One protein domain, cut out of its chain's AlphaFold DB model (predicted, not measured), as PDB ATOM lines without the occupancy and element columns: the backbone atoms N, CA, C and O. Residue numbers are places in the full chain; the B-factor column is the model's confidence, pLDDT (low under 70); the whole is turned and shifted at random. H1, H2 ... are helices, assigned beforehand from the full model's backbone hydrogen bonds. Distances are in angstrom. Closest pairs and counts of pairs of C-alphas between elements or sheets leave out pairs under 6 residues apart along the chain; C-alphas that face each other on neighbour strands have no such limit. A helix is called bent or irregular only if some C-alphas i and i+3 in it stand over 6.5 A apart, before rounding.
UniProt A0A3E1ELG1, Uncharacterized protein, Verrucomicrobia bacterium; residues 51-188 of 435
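This is residues 51 to 188 of the 435 residues of an uncharacterized protein of Verrucomicrobia bacterium (UniProt A0A3E1ELG1). A hairpin of two helices side by side, H4 and H5, makes the middle of this domain, with more helices packed on both of its sides. On one side H2 crosses H4, and H1 and H3 pack on H2; on the other H7 and H8 cross H5 and H9 packs on H7, while short H6 lies near the end of H5. The printed part has 138 residues, with nine named helices, H1 to H9 in chain order, and no named strand; its class is all helix. It is compact, with a radius of gyration of the C-alphas of 14.7 A and spans of 43 by 36 by 25 A.

Find C-alpha 119 at (9.061, -42.080, 37.379); from there the longest helix, H5, runs 27.8 A to residue 137. It is irregular: C-alphas 120 and 123 are 7.6 A apart. Before it comes H4, residues 102 to 115, 21.1 A long and only just irregular, with C-alphas 103 and 106 6.9 A apart. Look earlier for H1, residues 51 to 63, starting at (1.509, -30.933, 67.032), H2, residues 69 to 86, 25.5 A long, and H3, residues 88 to 94. After H5 come H6, residues 142 to 147, H7, residues 151 to 161, H8, residues 163 to 170, and H9, residues 176 to 186, whose last C-alpha is at (-1.189, -19.012, 28.788).

Start at H5: it touches H4 in a hairpin, opposite ways at a shallow tilt of 14 degrees, the closest C-alphas being those of Ser 106 and Arg 132, 5.0 A apart. With residues 71 to 79 alone, H2 touches H4 at a steep tilt of 56 degrees; C-alphas 75 and 112 are closest, at 5.2 A. H1 touches H2, closest at C-alphas 57 and 72, 5.7 A. H2 and H3 form a hairpin at a steep tilt of 44 degrees, closest at C-alphas 84 and 91, 6.6 A. Residues 129 to 134 of H5 alone touch H7, closest at C-alphas 134 and 151, 5.5 A; residues 125 to 129 of H5 alone touch H8, closest at C-alphas 125 and 170, 5.4 A. H7 and H8 form a hairpin at 31 degrees, closest at C-alphas 159 and 166, 4.9 A. H9 touches H7, about perpendicular at 79 degrees, closest at C-alphas 157 and 186, 6.0 A. H6 touches no helix but is near H5; C-alphas 137 and 145 are closest, at 5.8 A. H2 and H7 are apart, for instance. In H2, H6, H7, H8 and H9 every O i to N i+4 pair is within hydrogen-bond range; H1 has 8 of 9, H4 8 of 10, H5 13 of 15, and H3 1 of 3 beside 3 of 4 O i to N i+3 pairs.

The two C-alphas farthest apart, those of Ala 51 and Gln 188, are 43.9 A apart. The printed part has no cut, and no link is long. The mean pLDDT of the printed part is 88.3; look for values under 70 at residues 99 to 100 and 143 to 148.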
ATOM      1  N   ALA A  51       2.936 -31.086  67.315       91.69
ATOM      2  CA  ALA A  51       1.509 -30.933  67.032       91.69
ATOM      3  C   ALA A  51       1.256 -30.167  65.722       91.69
ATOM      4  O   ALA A  51       0.439 -30.600  64.911       91.69
ATOM      5  N   LEU A  52       1.998 -29.080  65.480       92.62
ATOM      6  CA  LEU A  52       1.907 -28.312  64.238       92.62
ATOM      7  C   LEU A  52       2.403 -29.129  63.031       92.62
ATOM      8  O   LEU A  52       1.747 -29.154  61.989       92.62
ATOM      9  N   LEU A  53       3.499 -29.878  63.188       94.56
ATOM     10  CA  LEU A  53       3.978 -30.810  62.164       94.56
ATOM     11  C   LEU A  53       2.909 -31.859  61.805       94.56
ATOM     12  O   LEU A  53       2.612 -32.056  60.626       94.56
ATOM     13  N   ALA A  54       2.276 -32.479  62.805       93.62
ATOM     14  CA  ALA A  54       1.193 -33.440  62.598       93.62
ATOM     15  C   ALA A  54      -0.049 -32.808  61.934       93.62
ATOM     16  O   ALA A  54      -0.675 -33.437  61.080       93.62
ATOM     17  N   GLN A  55      -0.385 -31.557  62.264       93.31
ATOM     18  CA  GLN A  55      -1.494 -30.818  61.650       93.31
ATOM     19  C   GLN A  55      -1.257 -30.563  60.151       93.31
ATOM     20  O   GLN A  55      -2.152 -30.807  59.338       93.31
ATOM     21  N   VAL A  56      -0.048 -30.135  59.766       94.88
ATOM     22  CA  VAL A  56       0.318 -29.931  58.352       94.88
ATOM     23  C   VAL A  56       0.349 -31.264  57.594       94.88
ATOM     24  O   VAL A  56      -0.196 -31.353  56.494       94.88
ATOM     25  N   GLN A  57       0.890 -32.332  58.191       95.38
ATOM     26  CA  GLN A  57       0.853 -33.682  57.609       95.38
ATOM     27  C   GLN A  57      -0.586 -34.171  57.373       95.38
ATOM     28  O   GLN A  57      -0.915 -34.623  56.276       95.38
ATOM     29  N   ALA A  58      -1.469 -34.028  58.366       93.81
ATOM     30  CA  ALA A  58      -2.877 -34.413  58.265       93.81
ATOM     31  C   ALA A  58      -3.666 -33.575  57.241       93.81
ATOM     32  O   ALA A  58      -4.684 -34.035  56.717       93.81
ATOM     33  N   TRP A  59      -3.209 -32.357  56.931       94.12
ATOM     34  CA  TRP A  59      -3.733 -31.578  55.812       94.12
ATOM     35  C   TRP A  59      -3.236 -32.105  54.458       94.12
ATOM     36  O   TRP A  59      -4.062 -32.324  53.568       94.12
ATOM     37  N   ILE A  60      -1.933 -32.386  54.311       94.81
ATOM     38  CA  ILE A  60      -1.363 -32.933  53.063       94.81
ATOM     39  C   ILE A  60      -2.075 -34.240  52.696       94.81
ATOM     40  O   ILE A  60      -2.590 -34.357  51.587       94.81
ATOM     41  N   SER A  61      -2.212 -35.172  53.643       94.81
ATOM     42  CA  SER A  61      -2.907 -36.452  53.432       94.81
ATOM     43  C   SER A  61      -4.404 -36.310  53.115       94.81
ATOM     44  O   SER A  61      -5.014 -37.246  52.609       94.81
ATOM     45  N   ARG A  62      -5.023 -35.153  53.394       94.06
ATOM     46  CA  ARG A  62      -6.424 -34.861  53.037       94.06
ATOM     47  C   ARG A  62      -6.554 -34.253  51.638       94.06
ATOM     48  O   ARG A  62      -7.550 -34.483  50.961       94.06
ATOM     49  N   LYS A  63      -5.570 -33.452  51.219       92.50
ATOM     50  CA  LYS A  63      -5.555 -32.731  49.932       92.50
ATOM     51  C   LYS A  63      -4.851 -33.484  48.809       92.50
ATOM     52  O   LYS A  63      -5.129 -33.209  47.644       92.50
ATOM     53  N   VAL A  64      -3.984 -34.431  49.154       94.12
ATOM     54  CA  VAL A  64      -3.295 -35.366  48.258       94.12
ATOM     55  C   VAL A  64      -3.287 -36.746  48.946       94.12
ATOM     56  O   VAL A  64      -2.250 -37.165  49.461       94.12
ATOM     57  N   PRO A  65      -4.437 -37.444  49.045       93.75
ATOM     58  CA  PRO A  65      -4.534 -38.747  49.722       93.75
ATOM     59  C   PRO A  65      -3.691 -39.852  49.065       93.75
ATOM     60  O   PRO A  65      -3.423 -40.880  49.679       93.75
ATOM     61  N   GLU A  66      -3.240 -39.632  47.832       93.62
ATOM     62  CA  GLU A  66      -2.330 -40.497  47.085       93.62
ATOM     63  C   GLU A  66      -0.847 -40.273  47.479       93.62
ATOM     64  O   GLU A  66       0.043 -40.992  47.020       93.62
ATOM     65  N   CYS A  67      -0.555 -39.270  48.320       92.50
ATOM     66  CA  CYS A  67       0.793 -38.932  48.777       92.50
ATOM     67  C   CYS A  67       1.305 -39.943  49.823       92.50
ATOM     68  O   CYS A  67       0.673 -40.116  50.868       92.50
ATOM     69  N   PRO A  68       2.475 -40.583  49.620       95.38
ATOM     70  CA  PRO A  68       3.050 -41.476  50.624       95.38
ATOM     71  C   PRO A  68       3.343 -40.738  51.937       95.38
ATOM     72  O   PRO A  68       3.938 -39.663  51.920       95.38
ATOM     73  N   ALA A  69       3.019 -41.340  53.086       93.81
ATOM     74  CA  ALA A  69       3.130 -40.682  54.396       93.81
ATOM     75  C   ALA A  69       4.523 -40.079  54.689       93.81
ATOM     76  O   ALA A  69       4.613 -38.977  55.220       93.81
ATOM     77  N   GLY A  70       5.612 -40.741  54.278       93.62
ATOM     78  CA  GLY A  70       6.974 -40.199  54.412       93.62
ATOM     79  C   GLY A  70       7.261 -38.977  53.523       93.62
ATOM     80  O   GLY A  70       8.026 -38.100  53.916       93.62
ATOM     81  N   VAL A  71       6.614 -38.878  52.356       93.44
ATOM     82  CA  VAL A  71       6.680 -37.698  51.471       93.44
ATOM     83  C   VAL A  71       5.887 -36.546  52.087       93.44
ATOM     84  O   VAL A  71       6.392 -35.429  52.148       93.44
ATOM     85  N   ALA A  72       4.690 -36.820  52.618       94.38
ATOM     86  CA  ALA A  72       3.899 -35.834  53.356       94.38
ATOM     87  C   ALA A  72       4.645 -35.312  54.599       94.38
ATOM     88  O   ALA A  72       4.657 -34.108  54.844       94.38
ATOM     89  N   ALA A  73       5.331 -36.191  55.340       93.94
ATOM     90  CA  ALA A  73       6.156 -35.813  56.484       93.94
ATOM     91  C   ALA A  73       7.328 -34.897  56.094       93.94
ATOM     92  O   ALA A  73       7.469 -33.821  56.670       93.94
ATOM     93  N   ALA A  74       8.115 -35.276  55.081       93.00
ATOM     94  CA  ALA A  74       9.248 -34.482  54.600       93.00
ATOM     95  C   ALA A  74       8.831 -33.159  53.923       93.00
ATOM     96  O   ALA A  74       9.593 -32.193  53.923       93.00
ATOM     97  N   ALA A  75       7.634 -33.096  53.332       94.06
ATOM     98  CA  ALA A  75       7.076 -31.861  52.783       94.06
ATOM     99  C   ALA A  75       6.583 -30.913  53.889       94.06
ATOM    100  O   ALA A  75       6.854 -29.716  53.818       94.06
ATOM    101  N   ALA A  76       5.916 -31.440  54.922       95.50
ATOM    102  CA  ALA A  76       5.453 -30.665  56.074       95.50
ATOM    103  C   ALA A  76       6.616 -30.086  56.895       95.50
ATOM    104  O   ALA A  76       6.603 -28.900  57.214       95.50
ATOM    105  N   ASP A  77       7.634 -30.901  57.188       94.88
ATOM    106  CA  ASP A  77       8.840 -30.487  57.914       94.88
ATOM    107  C   ASP A  77       9.598 -29.383  57.160       94.88
ATOM    108  O   ASP A  77       9.840 -28.304  57.702       94.88
ATOM    109  N   LYS A  78       9.847 -29.589  55.857       91.19
ATOM    110  CA  LYS A  78      10.469 -28.580  54.990       91.19
ATOM    111  C   LYS A  78       9.657 -27.281  54.928       91.19
ATOM    112  O   LYS A  78      10.242 -26.207  55.035       91.19
ATOM    113  N   PHE A  79       8.334 -27.360  54.763       94.38
ATOM    114  CA  PHE A  79       7.465 -26.178  54.729       94.38
ATOM    115  C   PHE A  79       7.516 -25.397  56.048       94.38
ATOM    116  O   PHE A  79       7.660 -24.176  56.026       94.38
ATOM    117  N   LEU A  80       7.447 -26.082  57.193       94.44
ATOM    118  CA  LEU A  80       7.515 -25.437  58.504       94.44
ATOM    119  C   LEU A  80       8.900 -24.843  58.785       94.44
ATOM    120  O   LEU A  80       8.978 -23.757  59.351       94.44
ATOM    121  N   GLY A  81       9.981 -25.483  58.329       90.19
ATOM    122  CA  GLY A  81      11.330 -24.912  58.362       90.19
ATOM    123  C   GLY A  81      11.475 -23.659  57.489       90.19
ATOM    124  O   GLY A  81      12.009 -22.647  57.946       90.19
ATOM    125  N   GLU A  82      10.956 -23.684  56.254       86.56
ATOM    126  CA  GLU A  82      10.924 -22.510  55.369       86.56
ATOM    127  C   GLU A  82      10.093 -21.367  55.978       86.56
ATOM    128  O   GLU A  82      10.541 -20.215  55.968       86.56
ATOM    129  N   LEU A  83       8.919 -21.658  56.552       89.31
ATOM    130  CA  LEU A  83       8.044 -20.647  57.150       89.31
ATOM    131  C   LEU A  83       8.624 -20.073  58.451       89.31
ATOM    132  O   LEU A  83       8.642 -18.857  58.605       89.31
ATOM    133  N   ALA A  84       9.178 -20.905  59.338       89.50
ATOM    134  CA  ALA A  84       9.806 -20.457  60.584       89.50
ATOM    135  C   ALA A  84      10.966 -19.473  60.353       89.50
ATOM    136  O   ALA A  84      11.160 -18.546  61.136       89.50
ATOM    137  N   VAL A  85      11.728 -19.658  59.269       82.31
ATOM    138  CA  VAL A  85      12.868 -18.795  58.919       82.31
ATOM    139  C   VAL A  85      12.449 -17.549  58.130       82.31
ATOM    140  O   VAL A  85      13.113 -16.519  58.233       82.31
ATOM    141  N   SER A  86      11.382 -17.619  57.326       77.88
ATOM    142  CA  SER A  86      10.965 -16.508  56.452       77.88
ATOM    143  C   SER A  86       9.872 -15.615  57.045       77.88
ATOM    144  O   SER A  86       9.919 -14.401  56.861       77.88
ATOM    145  N   HIS A  87       8.912 -16.202  57.758       84.69
ATOM    146  CA  HIS A  87       7.709 -15.548  58.267       84.69
ATOM    147  C   HIS A  87       7.289 -16.171  59.619       84.69
ATOM    148  O   HIS A  87       6.212 -16.765  59.713       84.69
ATOM    149  N   PRO A  88       8.113 -16.077  60.683       85.25
ATOM    150  CA  PRO A  88       7.853 -16.752  61.960       85.25
ATOM    151  C   PRO A  88       6.480 -16.417  62.567       85.25
ATOM    152  O   PRO A  88       5.839 -17.294  63.134       85.25
ATOM    153  N   GLN A  89       5.982 -15.191  62.373       83.62
ATOM    154  CA  GLN A  89       4.654 -14.749  62.821       83.62
ATOM    155  C   GLN A  89       3.471 -15.477  62.149       83.62
ATOM    156  O   GLN A  89       2.333 -15.364  62.603       83.62
ATOM    157  N   GLU A  90       3.710 -16.204  61.055       88.06
ATOM    158  CA  GLU A  90       2.686 -16.986  60.358       88.06
ATOM    159  C   GLU A  90       2.548 -18.409  60.923       88.06
ATOM    160  O   GLU A  90       1.493 -19.018  60.745       88.06
ATOM    161  N   LEU A  91       3.548 -18.924  61.660       89.50
ATOM    162  CA  LEU A  91       3.472 -20.229  62.340       89.50
ATOM    163  C   LEU A  91       2.262 -20.301  63.281       89.50
ATOM    164  O   LEU A  91       1.522 -21.285  63.266       89.50
ATOM    165  N   ASP A  92       2.022 -19.237  64.051       84.62
ATOM    166  CA  ASP A  92       0.892 -19.156  64.979       84.62
ATOM    167  C   ASP A  92      -0.449 -19.205  64.234       84.62
ATOM    168  O   ASP A  92      -1.386 -19.873  64.676       84.62
ATOM    169  N   ARG A  93      -0.541 -18.583  63.047       83.62
ATOM    170  CA  ARG A  93      -1.754 -18.630  62.212       83.62
ATOM    171  C   ARG A  93      -2.068 -20.038  61.713       83.62
ATOM    172  O   ARG A  93      -3.245 -20.351  61.518       83.62
ATOM    173  N   LEU A  94      -1.061 -20.901  61.557       83.62
ATOM    174  CA  LEU A  94      -1.278 -22.299  61.180       83.62
ATOM    175  C   LEU A  94      -2.039 -23.086  62.260       83.62
ATOM    176  O   LEU A  94      -2.719 -24.051  61.938       83.62
ATOM    177  N   THR A  95      -1.993 -22.660  63.527       80.81
ATOM    178  CA  THR A  95      -2.768 -23.289  64.616       80.81
ATOM    179  C   THR A  95      -4.258 -22.920  64.597       80.81
ATOM    180  O   THR A  95      -5.056 -23.528  65.309       80.81
ATOM    181  N   SER A  96      -4.662 -21.940  63.779       80.69
ATOM    182  CA  SER A  96      -6.058 -21.500  63.692       80.69
ATOM    183  C   SER A  96      -6.966 -22.533  63.012       80.69
ATOM    184  O   SER A  96      -6.546 -23.292  62.136       80.69
ATOM    185  N   SER A  97      -8.262 -22.500  63.342       76.31
ATOM    186  CA  SER A  97      -9.305 -23.319  62.697       76.31
ATOM    187  C   SER A  97      -9.407 -23.119  61.183       76.31
ATOM    188  O   SER A  97      -9.981 -23.952  60.488       76.31
ATOM    189  N   ASN A  98      -8.872 -22.004  60.683       72.00
ATOM    190  CA  ASN A  98      -8.926 -21.608  59.283       72.00
ATOM    191  C   ASN A  98      -7.679 -22.071  58.509       72.00
ATOM    192  O   ASN A  98      -7.512 -21.677  57.358       72.00
ATOM    193  N   PHE A  99      -6.793 -22.874  59.114       69.75
ATOM    194  CA  PHE A  99      -5.608 -23.388  58.433       69.75
ATOM    195  C   PHE A  99      -5.954 -24.452  57.365       69.75
ATOM    196  O   PHE A  99      -6.665 -25.420  57.660       69.75
ATOM    197  N   PRO A 100      -5.376 -24.349  56.152       66.00
ATOM    198  CA  PRO A 100      -4.561 -23.246  55.651       66.00
ATOM    199  C   PRO A 100      -5.418 -22.067  55.188       66.00
ATOM    200  O   PRO A 100      -6.435 -22.240  54.514       66.00
ATOM    201  N   ALA A 101      -4.916 -20.856  55.443       72.25
ATOM    202  CA  ALA A 101      -5.241 -19.728  54.581       72.25
ATOM    203  C   ALA A 101      -4.892 -20.110  53.130       72.25
ATOM    204  O   ALA A 101      -3.884 -20.787  52.903       72.25
ATOM    205  N   ARG A 102      -5.720 -19.704  52.156       75.81
ATOM    206  CA  ARG A 102      -5.560 -20.093  50.734       75.81
ATOM    207  C   ARG A 102      -4.139 -19.823  50.227       75.81
ATOM    208  O   ARG A 102      -3.564 -20.646  49.523       75.81
ATOM    209  N   ASP A 103      -3.583 -18.719  50.700       78.31
ATOM    210  CA  ASP A 103      -2.240 -18.183  50.503       78.31
ATOM    211  C   ASP A 103      -1.118 -19.225  50.720       78.31
ATOM    212  O   ASP A 103      -0.100 -19.188  50.035       78.31
ATOM    213  N   PHE A 104      -1.306 -20.206  51.615       88.12
ATOM    214  CA  PHE A 104      -0.323 -21.270  51.874       88.12
ATOM    215  C   PHE A 104      -0.567 -22.567  51.088       88.12
ATOM    216  O   PHE A 104       0.320 -23.421  51.040       88.12
ATOM    217  N   GLU A 105      -1.735 -22.754  50.461       91.62
ATOM    218  CA  GLU A 105      -2.069 -24.012  49.778       91.62
ATOM    219  C   GLU A 105      -1.148 -24.273  48.575       91.62
ATOM    220  O   GLU A 105      -0.668 -25.396  48.402       91.62
ATOM    221  N   SER A 106      -0.817 -23.239  47.791       89.75
ATOM    222  CA  SER A 106       0.117 -23.383  46.666       89.75
ATOM    223  C   SER A 106       1.541 -23.715  47.132       89.75
ATOM    224  O   SER A 106       2.163 -24.645  46.610       89.75
ATOM    225  N   ALA A 107       2.035 -23.028  48.169       88.56
ATOM    226  CA  ALA A 107       3.358 -23.259  48.751       88.56
ATOM    227  C   ALA A 107       3.507 -24.670  49.359       88.56
ATOM    228  O   ALA A 107       4.547 -25.314  49.188       88.56
ATOM    229  N   LEU A 108       2.458 -25.191  50.004       92.50
ATOM    230  CA  LEU A 108       2.412 -26.567  50.506       92.50
ATOM    231  C   LEU A 108       2.417 -27.598  49.366       92.50
ATOM    232  O   LEU A 108       3.187 -28.557  49.406       92.50
ATOM    233  N   LEU A 109       1.615 -27.395  48.315       93.19
ATOM    234  CA  LEU A 109       1.600 -28.287  47.147       93.19
ATOM    235  C   LEU A 109       2.936 -28.241  46.378       93.19
ATOM    236  O   LEU A 109       3.425 -29.280  45.933       93.19
ATOM    237  N   ARG A 110       3.593 -27.073  46.308       94.06
ATOM    238  CA  ARG A 110       4.971 -26.912  45.809       94.06
ATOM    239  C   ARG A 110       5.965 -27.754  46.619       94.06
ATOM    240  O   ARG A 110       6.782 -28.458  46.025       94.06
ATOM    241  N   ALA A 111       5.878 -27.721  47.952       91.19
ATOM    242  CA  ALA A 111       6.724 -28.525  48.834       91.19
ATOM    243  C   ALA A 111       6.493 -30.038  48.650       91.19
ATOM    244  O   ALA A 111       7.461 -30.797  48.637       91.19
ATOM    245  N   VAL A 112       5.246 -30.475  48.425       94.12
ATOM    246  CA  VAL A 112       4.924 -31.874  48.086       94.12
ATOM    247  C   VAL A 112       5.542 -32.279  46.742       94.12
ATOM    248  O   VAL A 112       6.257 -33.280  46.695       94.12
ATOM    249  N   SER A 113       5.360 -31.497  45.668       91.88
ATOM    250  CA  SER A 113       5.973 -31.786  44.356       91.88
ATOM    251  C   SER A 113       7.495 -31.926  44.422       91.88
ATOM    252  O   SER A 113       8.050 -32.835  43.803       91.88
ATOM    253  N   ALA A 114       8.169 -31.090  45.218       90.75
ATOM    254  CA  ALA A 114       9.620 -31.141  45.392       90.75
ATOM    255  C   ALA A 114      10.131 -32.434  46.066       90.75
ATOM    256  O   ALA A 114      11.298 -32.783  45.896       90.75
ATOM    257  N   GLN A 115       9.275 -33.157  46.799       93.06
ATOM    258  CA  GLN A 115       9.602 -34.434  47.451       93.06
ATOM    259  C   GLN A 115       9.159 -35.669  46.627       93.06
ATOM    260  O   GLN A 115       9.536 -36.801  46.939       93.06
ATOM    261  N   LEU A 116       8.379 -35.488  45.551       91.06
ATOM    262  CA  LEU A 116       7.845 -36.571  44.707       91.06
ATOM    263  C   LEU A 116       8.851 -37.063  43.648       91.06
ATOM    264  O   LEU A 116       8.624 -36.989  42.439       91.06
ATOM    265  N   THR A 117       9.967 -37.625  44.102       86.94
ATOM    266  CA  THR A 117      10.996 -38.222  43.235       86.94
ATOM    267  C   THR A 117      10.538 -39.534  42.572       86.94
ATOM    268  O   THR A 117       9.736 -40.280  43.141       86.94
ATOM    269  N   GLY A 118      11.077 -39.833  41.381       84.19
ATOM    270  CA  GLY A 118      10.868 -41.089  40.641       84.19
ATOM    271  C   GLY A 118       9.839 -41.031  39.500       84.19
ATOM    272  O   GLY A 118       8.950 -40.175  39.469       84.19
ATOM    273  N   GLU A 119       9.961 -41.957  38.543       79.75
ATOM    274  CA  GLU A 119       9.061 -42.080  37.379       79.75
ATOM    275  C   GLU A 119       7.684 -42.631  37.759       79.75
ATOM    276  O   GLU A 119       6.668 -42.108  37.311       79.75
ATOM    277  N   SER A 120       7.627 -43.588  38.691       79.81
ATOM    278  CA  SER A 120       6.378 -44.132  39.255       79.81
ATOM    279  C   SER A 120       5.505 -43.091  39.973       79.81
ATOM    280  O   SER A 120       4.361 -43.376  40.314       79.81
ATOM    281  N   ARG A 121       6.022 -41.870  40.183       89.00
ATOM    282  CA  ARG A 121       5.303 -40.716  40.744       89.00
ATOM    283  C   ARG A 121       5.057 -39.593  39.726       89.00
ATOM    284  O   ARG A 121       4.665 -38.498  40.120       89.00
ATOM    285  N   ALA A 122       5.293 -39.823  38.430       89.50
ATOM    286  CA  ALA A 122       5.107 -38.810  37.387       89.50
ATOM    287  C   ALA A 122       3.647 -38.333  37.283       89.50
ATOM    288  O   ALA A 122       3.414 -37.126  37.226       89.50
ATOM    289  N   GLN A 123       2.677 -39.254  37.348       93.19
ATOM    290  CA  GLN A 123       1.250 -38.908  37.371       93.19
ATOM    291  C   GLN A 123       0.911 -38.049  38.597       93.19
ATOM    292  O   GLN A 123       0.397 -36.947  38.448       93.19
ATOM    293  N   LEU A 124       1.320 -38.482  39.795       92.19
ATOM    294  CA  LEU A 124       1.057 -37.744  41.032       92.19
ATOM    295  C   LEU A 124       1.689 -36.338  41.037       92.19
ATOM    296  O   LEU A 124       1.087 -35.401  41.554       92.19
ATOM    297  N   ARG A 125       2.864 -36.149  40.414       93.81
ATOM    298  CA  ARG A 125       3.439 -34.808  40.184       93.81
ATOM    299  C   ARG A 125       2.572 -33.946  39.265       93.81
ATOM    300  O   ARG A 125       2.418 -32.757  39.538       93.81
ATOM    301  N   ALA A 126       1.997 -34.518  38.207       93.56
ATOM    302  CA  ALA A 126       1.064 -33.804  37.336       93.56
ATOM    303  C   ALA A 126      -0.239 -33.443  38.070       93.56
ATOM    304  O   ALA A 126      -0.716 -32.317  37.941       93.56
ATOM    305  N   ASP A 127      -0.769 -34.347  38.895       93.69
ATOM    306  CA  ASP A 127      -1.989 -34.115  39.675       93.69
ATOM    307  C   ASP A 127      -1.778 -33.036  40.751       93.69
ATOM    308  O   ASP A 127      -2.608 -32.140  40.907       93.69
ATOM    309  N   VAL A 128      -0.643 -33.060  41.461       93.88
ATOM    310  CA  VAL A 128      -0.275 -32.025  42.446       93.88
ATOM    311  C   VAL A 128      -0.025 -30.679  41.758       93.88
ATOM    312  O   VAL A 128      -0.478 -29.653  42.263       93.88
ATOM    313  N   ALA A 129       0.604 -30.656  40.577       95.12
ATOM    314  CA  ALA A 129       0.764 -29.436  39.784       95.12
ATOM    315  C   ALA A 129      -0.582 -28.840  39.325       95.12
ATOM    316  O   ALA A 129      -0.761 -27.622  39.378       95.12
ATOM    317  N   GLN A 130      -1.553 -29.674  38.937       95.56
ATOM    318  CA  GLN A 130      -2.915 -29.225  38.618       95.56
ATOM    319  C   GLN A 130      -3.641 -28.674  39.850       95.56
ATOM    320  O   GLN A 130      -4.219 -27.590  39.775       95.56
ATOM    321  N   ARG A 131      -3.567 -29.369  40.999       94.56
ATOM    322  CA  ARG A 131      -4.122 -28.884  42.279       94.56
ATOM    323  C   ARG A 131      -3.483 -27.547  42.685       94.56
ATOM    324  O   ARG A 131      -4.195 -26.647  43.117       94.56
ATOM    325  N   ARG A 132      -2.173 -27.376  42.465       94.50
ATOM    326  CA  ARG A 132      -1.443 -26.128  42.740       94.50
ATOM    327  C   ARG A 132      -1.906 -24.968  41.856       94.50
ATOM    328  O   ARG A 132      -2.186 -23.891  42.372       94.50
ATOM    329  N   VAL A 133      -2.046 -25.188  40.546       94.44
ATOM    330  CA  VAL A 133      -2.616 -24.176  39.637       94.44
ATOM    331  C   VAL A 133      -4.039 -23.813  40.067       94.44
ATOM    332  O   VAL A 133      -4.355 -22.632  40.164       94.44
ATOM    333  N   ALA A 134      -4.884 -24.795  40.400       91.75
ATOM    334  CA  ALA A 134      -6.237 -24.533  40.891       91.75
ATOM    335  C   ALA A 134      -6.265 -23.717  42.201       91.75
ATOM    336  O   ALA A 134      -7.163 -22.897  42.378       91.75
ATOM    337  N   ALA A 135      -5.282 -23.896  43.092       90.88
ATOM    338  CA  ALA A 135      -5.168 -23.131  44.333       90.88
ATOM    339  C   ALA A 135      -4.874 -21.639  44.088       90.88
ATOM    340  O   ALA A 135      -5.557 -20.795  44.669       90.88
ATOM    341  N   LEU A 136      -3.937 -21.303  43.191       90.62
ATOM    342  CA  LEU A 136      -3.669 -19.902  42.814       90.62
ATOM    343  C   LEU A 136      -4.858 -19.259  42.085       90.62
ATOM    344  O   LEU A 136      -5.229 -18.126  42.366       90.62
ATOM    345  N   LEU A 137      -5.550 -19.995  41.214       89.75
ATOM    346  CA  LEU A 137      -6.771 -19.479  40.576       89.75
ATOM    347  C   LEU A 137      -7.912 -19.226  41.584       89.75
ATOM    348  O   LEU A 137      -8.844 -18.483  41.287       89.75
ATOM    349  N   ALA A 138      -7.842 -19.813  42.785       88.06
ATOM    350  CA  ALA A 138      -8.793 -19.588  43.870       88.06
ATOM    351  C   ALA A 138      -8.414 -18.425  44.814       88.06
ATOM    352  O   ALA A 138      -9.240 -18.063  45.663       88.06
ATOM    353  N   THR A 139      -7.223 -17.822  44.691       87.56
ATOM    354  CA  THR A 139      -6.876 -16.555  45.371       87.56
ATOM    355  C   THR A 139      -7.262 -15.334  44.531       87.56
ATOM    356  O   THR A 139      -7.694 -14.336  45.101       87.56
ATOM    357  N   GLU A 140      -7.250 -15.440  43.195       83.88
ATOM    358  CA  GLU A 140      -7.712 -14.388  42.262       83.88
ATOM    359  C   GLU A 140      -9.203 -14.007  42.406       83.88
ATOM    360  O   GLU A 140      -9.633 -12.968  41.905       83.88
ATOM    361  N   GLY A 141     -10.006 -14.838  43.077       80.44
ATOM    362  CA  GLY A 141     -11.417 -14.575  43.371       80.44
ATOM    363  C   GLY A 141     -12.418 -15.352  42.497       80.44
ATOM    364  O   GLY A 141     -12.047 -16.022  41.533       80.44
ATOM    365  N   PRO A 142     -13.719 -15.306  42.846       73.44
ATOM    366  CA  PRO A 142     -14.737 -16.170  42.242       73.44
ATOM    367  C   PRO A 142     -14.997 -15.875  40.757       73.44
ATOM    368  O   PRO A 142     -15.255 -16.803  39.995       73.44
ATOM    369  N   GLU A 143     -14.891 -14.616  40.326       66.19
ATOM    370  CA  GLU A 143     -15.074 -14.229  38.918       66.19
ATOM    371  C   GLU A 143     -13.931 -14.756  38.037       66.19
ATOM    372  O   GLU A 143     -14.170 -15.331  36.972       66.19
ATOM    373  N   ALA A 144     -12.689 -14.651  38.522       66.25
ATOM    374  CA  ALA A 144     -11.510 -15.193  37.853       66.25
ATOM    375  C   ALA A 144     -11.553 -16.728  37.757       66.25
ATOM    376  O   ALA A 144     -11.188 -17.285  36.719       66.25
ATOM    377  N   ALA A 145     -12.054 -17.401  38.799       62.25
ATOM    378  CA  ALA A 145     -12.259 -18.847  38.814       62.25
ATOM    379  C   ALA A 145     -13.375 -19.306  37.854       62.25
ATOM    380  O   ALA A 145     -13.220 -20.334  37.195       62.25
ATOM    381  N   ALA A 146     -14.470 -18.548  37.726       63.44
ATOM    382  CA  ALA A 146     -15.573 -18.868  36.815       63.44
ATOM    383  C   ALA A 146     -15.208 -18.685  35.327       63.44
ATOM    384  O   ALA A 146     -15.700 -19.426  34.477       63.44
ATOM    385  N   GLY A 147     -14.337 -17.719  35.009       58.97
ATOM    386  CA  GLY A 147     -13.827 -17.481  33.652       58.97
ATOM    387  C   GLY A 147     -12.551 -18.253  33.286       58.97
ATOM    388  O   GLY A 147     -12.087 -18.164  32.147       58.97
ATOM    389  N   ALA A 148     -11.937 -18.982  34.223       60.78
ATOM    390  CA  ALA A 148     -10.686 -19.692  33.975       60.78
ATOM    391  C   ALA A 148     -10.888 -20.948  33.104       60.78
ATOM    392  O   ALA A 148     -11.796 -21.743  33.357       60.78
ATOM    393  N   PRO A 149      -9.985 -21.233  32.145       70.62
ATOM    394  CA  PRO A 149      -9.835 -22.590  31.639       70.62
ATOM    395  C   PRO A 149      -9.457 -23.522  32.800       70.62
ATOM    396  O   PRO A 149      -8.664 -23.138  33.659       70.62
ATOM    397  N   ASN A 150      -9.981 -24.752  32.802       87.50
ATOM    398  CA  ASN A 150      -9.647 -25.777  33.798       87.50
ATOM    399  C   ASN A 150      -8.118 -25.861  34.012       87.50
ATOM    400  O   ASN A 150      -7.359 -25.876  33.039       87.50
ATOM    401  N   ALA A 151      -7.670 -25.948  35.269       91.19
ATOM    402  CA  ALA A 151      -6.260 -26.052  35.648       91.19
ATOM    403  C   ALA A 151      -5.491 -27.118  34.842       91.19
ATOM    404  O   ALA A 151      -4.358 -26.866  34.439       91.19
ATOM    405  N   ALA A 152      -6.118 -28.253  34.510       93.00
ATOM    406  CA  ALA A 152      -5.536 -29.275  33.633       93.00
ATOM    407  C   ALA A 152      -5.185 -28.744  32.225       93.00
ATOM    408  O   ALA A 152      -4.106 -29.019  31.699       93.00
ATOM    409  N   ALA A 153      -6.064 -27.933  31.631       93.38
ATOM    410  CA  ALA A 153      -5.840 -27.309  30.327       93.38
ATOM    411  C   ALA A 153      -4.791 -26.187  30.393       93.38
ATOM    412  O   ALA A 153      -4.025 -26.009  29.447       93.38
ATOM    413  N   LEU A 154      -4.713 -25.454  31.509       94.00
ATOM    414  CA  LEU A 154      -3.651 -24.467  31.736       94.00
ATOM    415  C   LEU A 154      -2.285 -25.146  31.888       94.00
ATOM    416  O   LEU A 154      -1.344 -24.741  31.215       94.00
ATOM    417  N   VAL A 155      -2.183 -26.222  32.674       95.31
ATOM    418  CA  VAL A 155      -0.963 -27.042  32.787       95.31
ATOM    419  C   VAL A 155      -0.547 -27.619  31.426       95.31
ATOM    420  O   VAL A 155       0.638 -27.579  31.091       95.31
ATOM    421  N   GLY A 156      -1.508 -28.060  30.603       94.62
ATOM    422  CA  GLY A 156      -1.270 -28.437  29.204       94.62
ATOM    423  C   GLY A 156      -0.640 -27.301  28.392       94.62
ATOM    424  O   GLY A 156       0.463 -27.459  27.876       94.62
ATOM    425  N   LYS A 157      -1.260 -26.113  28.379       94.19
ATOM    426  CA  LYS A 157      -0.698 -24.933  27.700       94.19
ATOM    427  C   LYS A 157       0.688 -24.521  28.212       94.19
ATOM    428  O   LYS A 157       1.458 -23.969  27.439       94.19
ATOM    429  N   ILE A 158       1.017 -24.747  29.489       94.19
ATOM    430  CA  ILE A 158       2.352 -24.439  30.039       94.19
ATOM    431  C   ILE A 158       3.414 -25.362  29.433       94.19
ATOM    432  O   ILE A 158       4.479 -24.882  29.054       94.19
ATOM    433  N   ARG A 159       3.115 -26.659  29.278       95.50
ATOM    434  CA  ARG A 159       3.963 -27.602  28.529       95.50
ATOM    435  C   ARG A 159       4.112 -27.166  27.077       95.50
ATOM    436  O   ARG A 159       5.232 -27.034  26.599       95.50
ATOM    437  N   ASP A 160       2.992 -26.887  26.422       92.75
ATOM    438  CA  ASP A 160       2.957 -26.552  24.996       92.75
ATOM    439  C   ASP A 160       3.622 -25.180  24.701       92.75
ATOM    440  O   ASP A 160       4.030 -24.919  23.572       92.75
ATOM    441  N   LEU A 161       3.778 -24.319  25.722       90.12
ATOM    442  CA  LEU A 161       4.554 -23.070  25.691       90.12
ATOM    443  C   LEU A 161       6.050 -23.281  25.995       90.12
ATOM    444  O   LEU A 161       6.893 -22.626  25.380       90.12
ATOM    445  N   SER A 162       6.399 -24.120  26.980       90.75
ATOM    446  CA  SER A 162       7.790 -24.388  27.365       90.75
ATOM    447  C   SER A 162       7.944 -25.631  28.255       90.75
ATOM    448  O   SER A 162       7.608 -25.612  29.444       90.75
ATOM    449  N   ASP A 163       8.611 -26.665  27.731       89.38
ATOM    450  CA  ASP A 163       9.031 -27.855  28.490       89.38
ATOM    451  C   ASP A 163       9.797 -27.512  29.778       89.38
ATOM    452  O   ASP A 163       9.632 -28.173  30.804       89.38
ATOM    453  N   THR A 164      10.634 -26.469  29.753       84.00
ATOM    454  CA  THR A 164      11.419 -26.029  30.916       84.00
ATOM    455  C   THR A 164      10.526 -25.459  32.018       84.00
ATOM    456  O   THR A 164      10.732 -25.767  33.194       84.00
ATOM    457  N   GLN A 165       9.510 -24.664  31.662       90.50
ATOM    458  CA  GLN A 165       8.548 -24.126  32.631       90.50
ATOM    459  C   GLN A 165       7.656 -25.236  33.191       90.50
ATOM    460  O   GLN A 165       7.486 -25.334  34.405       90.50
ATOM    461  N   TYR A 166       7.169 -26.132  32.332       95.38
ATOM    462  CA  TYR A 166       6.392 -27.298  32.744       95.38
ATOM    463  C   TYR A 166       7.175 -28.232  33.674       95.38
ATOM    464  O   TYR A 166       6.665 -28.629  34.721       95.38
ATOM    465  N   ARG A 167       8.451 -28.510  33.374       91.69
ATOM    466  CA  ARG A 167       9.323 -29.300  34.254       91.69
ATOM    467  C   ARG A 167       9.534 -28.616  35.608       91.69
ATOM    468  O   ARG A 167       9.333 -29.266  36.630       91.69
ATOM    469  N   ARG A 168       9.831 -27.305  35.638       90.81
ATOM    470  CA  ARG A 168       9.932 -26.538  36.900       90.81
ATOM    471  C   ARG A 168       8.640 -26.600  37.721       90.81
ATOM    472  O   ARG A 168       8.716 -26.715  38.943       90.81
ATOM    473  N   LEU A 169       7.474 -26.560  37.075       95.50
ATOM    474  CA  LEU A 169       6.171 -26.685  37.733       95.50
ATOM    475  C   LEU A 169       5.962 -28.086  38.344       95.50
ATOM    476  O   LEU A 169       5.654 -28.184  39.532       95.50
ATOM    477  N   LEU A 170       6.192 -29.159  37.576       94.81
ATOM    478  CA  LEU A 170       6.080 -30.550  38.052       94.81
ATOM    479  C   LEU A 170       7.049 -30.881  39.201       94.81
ATOM    480  O   LEU A 170       6.739 -31.714  40.049       94.81
ATOM    481  N   GLU A 171       8.228 -30.262  39.216       90.81
ATOM    482  CA  GLU A 171       9.279 -30.480  40.221       90.81
ATOM    483  C   GLU A 171       9.149 -29.567  41.456       90.81
ATOM    484  O   GLU A 171       9.992 -29.631  42.348       90.81
ATOM    485  N   GLY A 172       8.147 -28.681  41.517       90.19
ATOM    486  CA  GLY A 172       8.021 -27.699  42.605       90.19
ATOM    487  C   GLY A 172       9.126 -26.625  42.622       90.19
ATOM    488  O   GLY A 172       9.300 -25.942  43.627       90.19
ATOM    489  N   ARG A 173       9.866 -26.459  41.516       89.25
ATOM    490  CA  ARG A 173      10.977 -25.499  41.320       89.25
ATOM    491  C   ARG A 173      10.547 -24.163  40.697       89.25
ATOM    492  O   ARG A 173      11.386 -23.357  40.295       89.25
ATOM    493  N   MET A 174       9.246 -23.959  40.557       90.00
ATOM    494  CA  MET A 174       8.616 -22.686  40.223       90.00
ATOM    495  C   MET A 174       7.986 -22.152  41.509       90.00
ATOM    496  O   MET A 174       7.250 -22.903  42.152       90.00
ATOM    497  N   ASP A 175       8.270 -20.916  41.907       89.38
ATOM    498  CA  ASP A 175       7.522 -20.230  42.968       89.38
ATOM    499  C   ASP A 175       6.157 -19.748  42.448       89.38
ATOM    500  O   ASP A 175       5.710 -20.191  41.386       89.38
ATOM    501  N   ASP A 176       5.413 -19.005  43.266       89.94
ATOM    502  CA  ASP A 176       4.053 -18.576  42.930       89.94
ATOM    503  C   ASP A 176       4.059 -17.349  42.004       89.94
ATOM    504  O   ASP A 176       3.299 -17.339  41.039       89.94
ATOM    505  N   ASP A 177       5.000 -16.415  42.182       82.19
ATOM    506  CA  ASP A 177       5.197 -15.249  41.307       82.19
ATOM    507  C   ASP A 177       5.532 -15.664  39.858       82.19
ATOM    508  O   ASP A 177       4.894 -15.200  38.905       82.19
ATOM    509  N   ASP A 178       6.489 -16.586  39.665       82.62
ATOM    510  CA  ASP A 178       6.793 -17.156  38.343       82.62
ATOM    511  C   ASP A 178       5.557 -17.845  37.738       82.62
ATOM    512  O   ASP A 178       5.292 -17.723  36.537       82.62
ATOM    513  N   LEU A 179       4.794 -18.578  38.559       92.88
ATOM    514  CA  LEU A 179       3.627 -19.327  38.102       92.88
ATOM    515  C   LEU A 179       2.476 -18.392  37.710       92.88
ATOM    516  O   LEU A 179       1.857 -18.625  36.674       92.88
ATOM    517  N   GLU A 180       2.234 -17.298  38.431       91.31
ATOM    518  CA  GLU A 180       1.300 -16.248  38.015       91.31
ATOM    519  C   GLU A 180       1.700 -15.618  36.677       91.31
ATOM    520  O   GLU A 180       0.861 -15.461  35.785       91.31
ATOM    521  N   ILE A 181       2.983 -15.281  36.494       85.31
ATOM    522  CA  ILE A 181       3.498 -14.702  35.242       85.31
ATOM    523  C   ILE A 181       3.298 -15.677  34.072       85.31
ATOM    524  O   ILE A 181       2.952 -15.260  32.961       85.31
ATOM    525  N   VAL A 182       3.495 -16.975  34.305       90.44
ATOM    526  CA  VAL A 182       3.267 -18.036  33.318       90.44
ATOM    527  C   VAL A 182       1.768 -18.233  33.039       90.44
ATOM    528  O   VAL A 182       1.369 -18.246  31.872       90.44
ATOM    529  N   LEU A 183       0.917 -18.297  34.068       92.81
ATOM    530  CA  LEU A 183      -0.543 -18.424  33.943       92.81
ATOM    531  C   LEU A 183      -1.159 -17.239  33.186       92.81
ATOM    532  O   LEU A 183      -2.012 -17.432  32.317       92.81
ATOM    533  N   ARG A 184      -0.672 -16.022  33.447       90.25
ATOM    534  CA  ARG A 184      -1.063 -14.788  32.749       90.25
ATOM    535  C   ARG A 184      -0.736 -14.842  31.256       90.25
ATOM    536  O   ARG A 184      -1.528 -14.349  30.459       90.25
ATOM    537  N   LYS A 185       0.374 -15.483  30.863       88.38
ATOM    538  CA  LYS A 185       0.732 -15.719  29.451       88.38
ATOM    539  C   LYS A 185      -0.192 -16.754  28.804       88.38
ATOM    540  O   LYS A 185      -0.804 -16.456  27.785       88.38
ATOM    541  N   VAL A 186      -0.369 -17.939  29.401       91.75
ATOM    542  CA  VAL A 186      -1.189 -19.012  28.788       91.75
ATOM    543  C   VAL A 186      -2.701 -18.730  28.774       91.75
ATOM    544  O   VAL A 186      -3.445 -19.369  28.021       91.75
ATOM    545  N   ARG A 187      -3.184 -17.769  29.571       89.56
ATOM    546  CA  ARG A 187      -4.577 -17.284  29.534       89.56
ATOM    547  C   ARG A 187      -4.860 -16.292  28.404       89.56
ATOM    548  O   ARG A 187      -6.027 -16.143  28.055       89.56
ATOM    549  N   GLN A 188      -3.847 -15.666  27.798       83.50
ATOM    550  CA  GLN A 188      -4.065 -14.818  26.621       83.50
ATOM    551  C   GLN A 188      -4.629 -15.676  25.469       83.50
ATOM    552  O   GLN A 188      -4.104 -16.764  25.204       83.50
TER     553      GLN A 188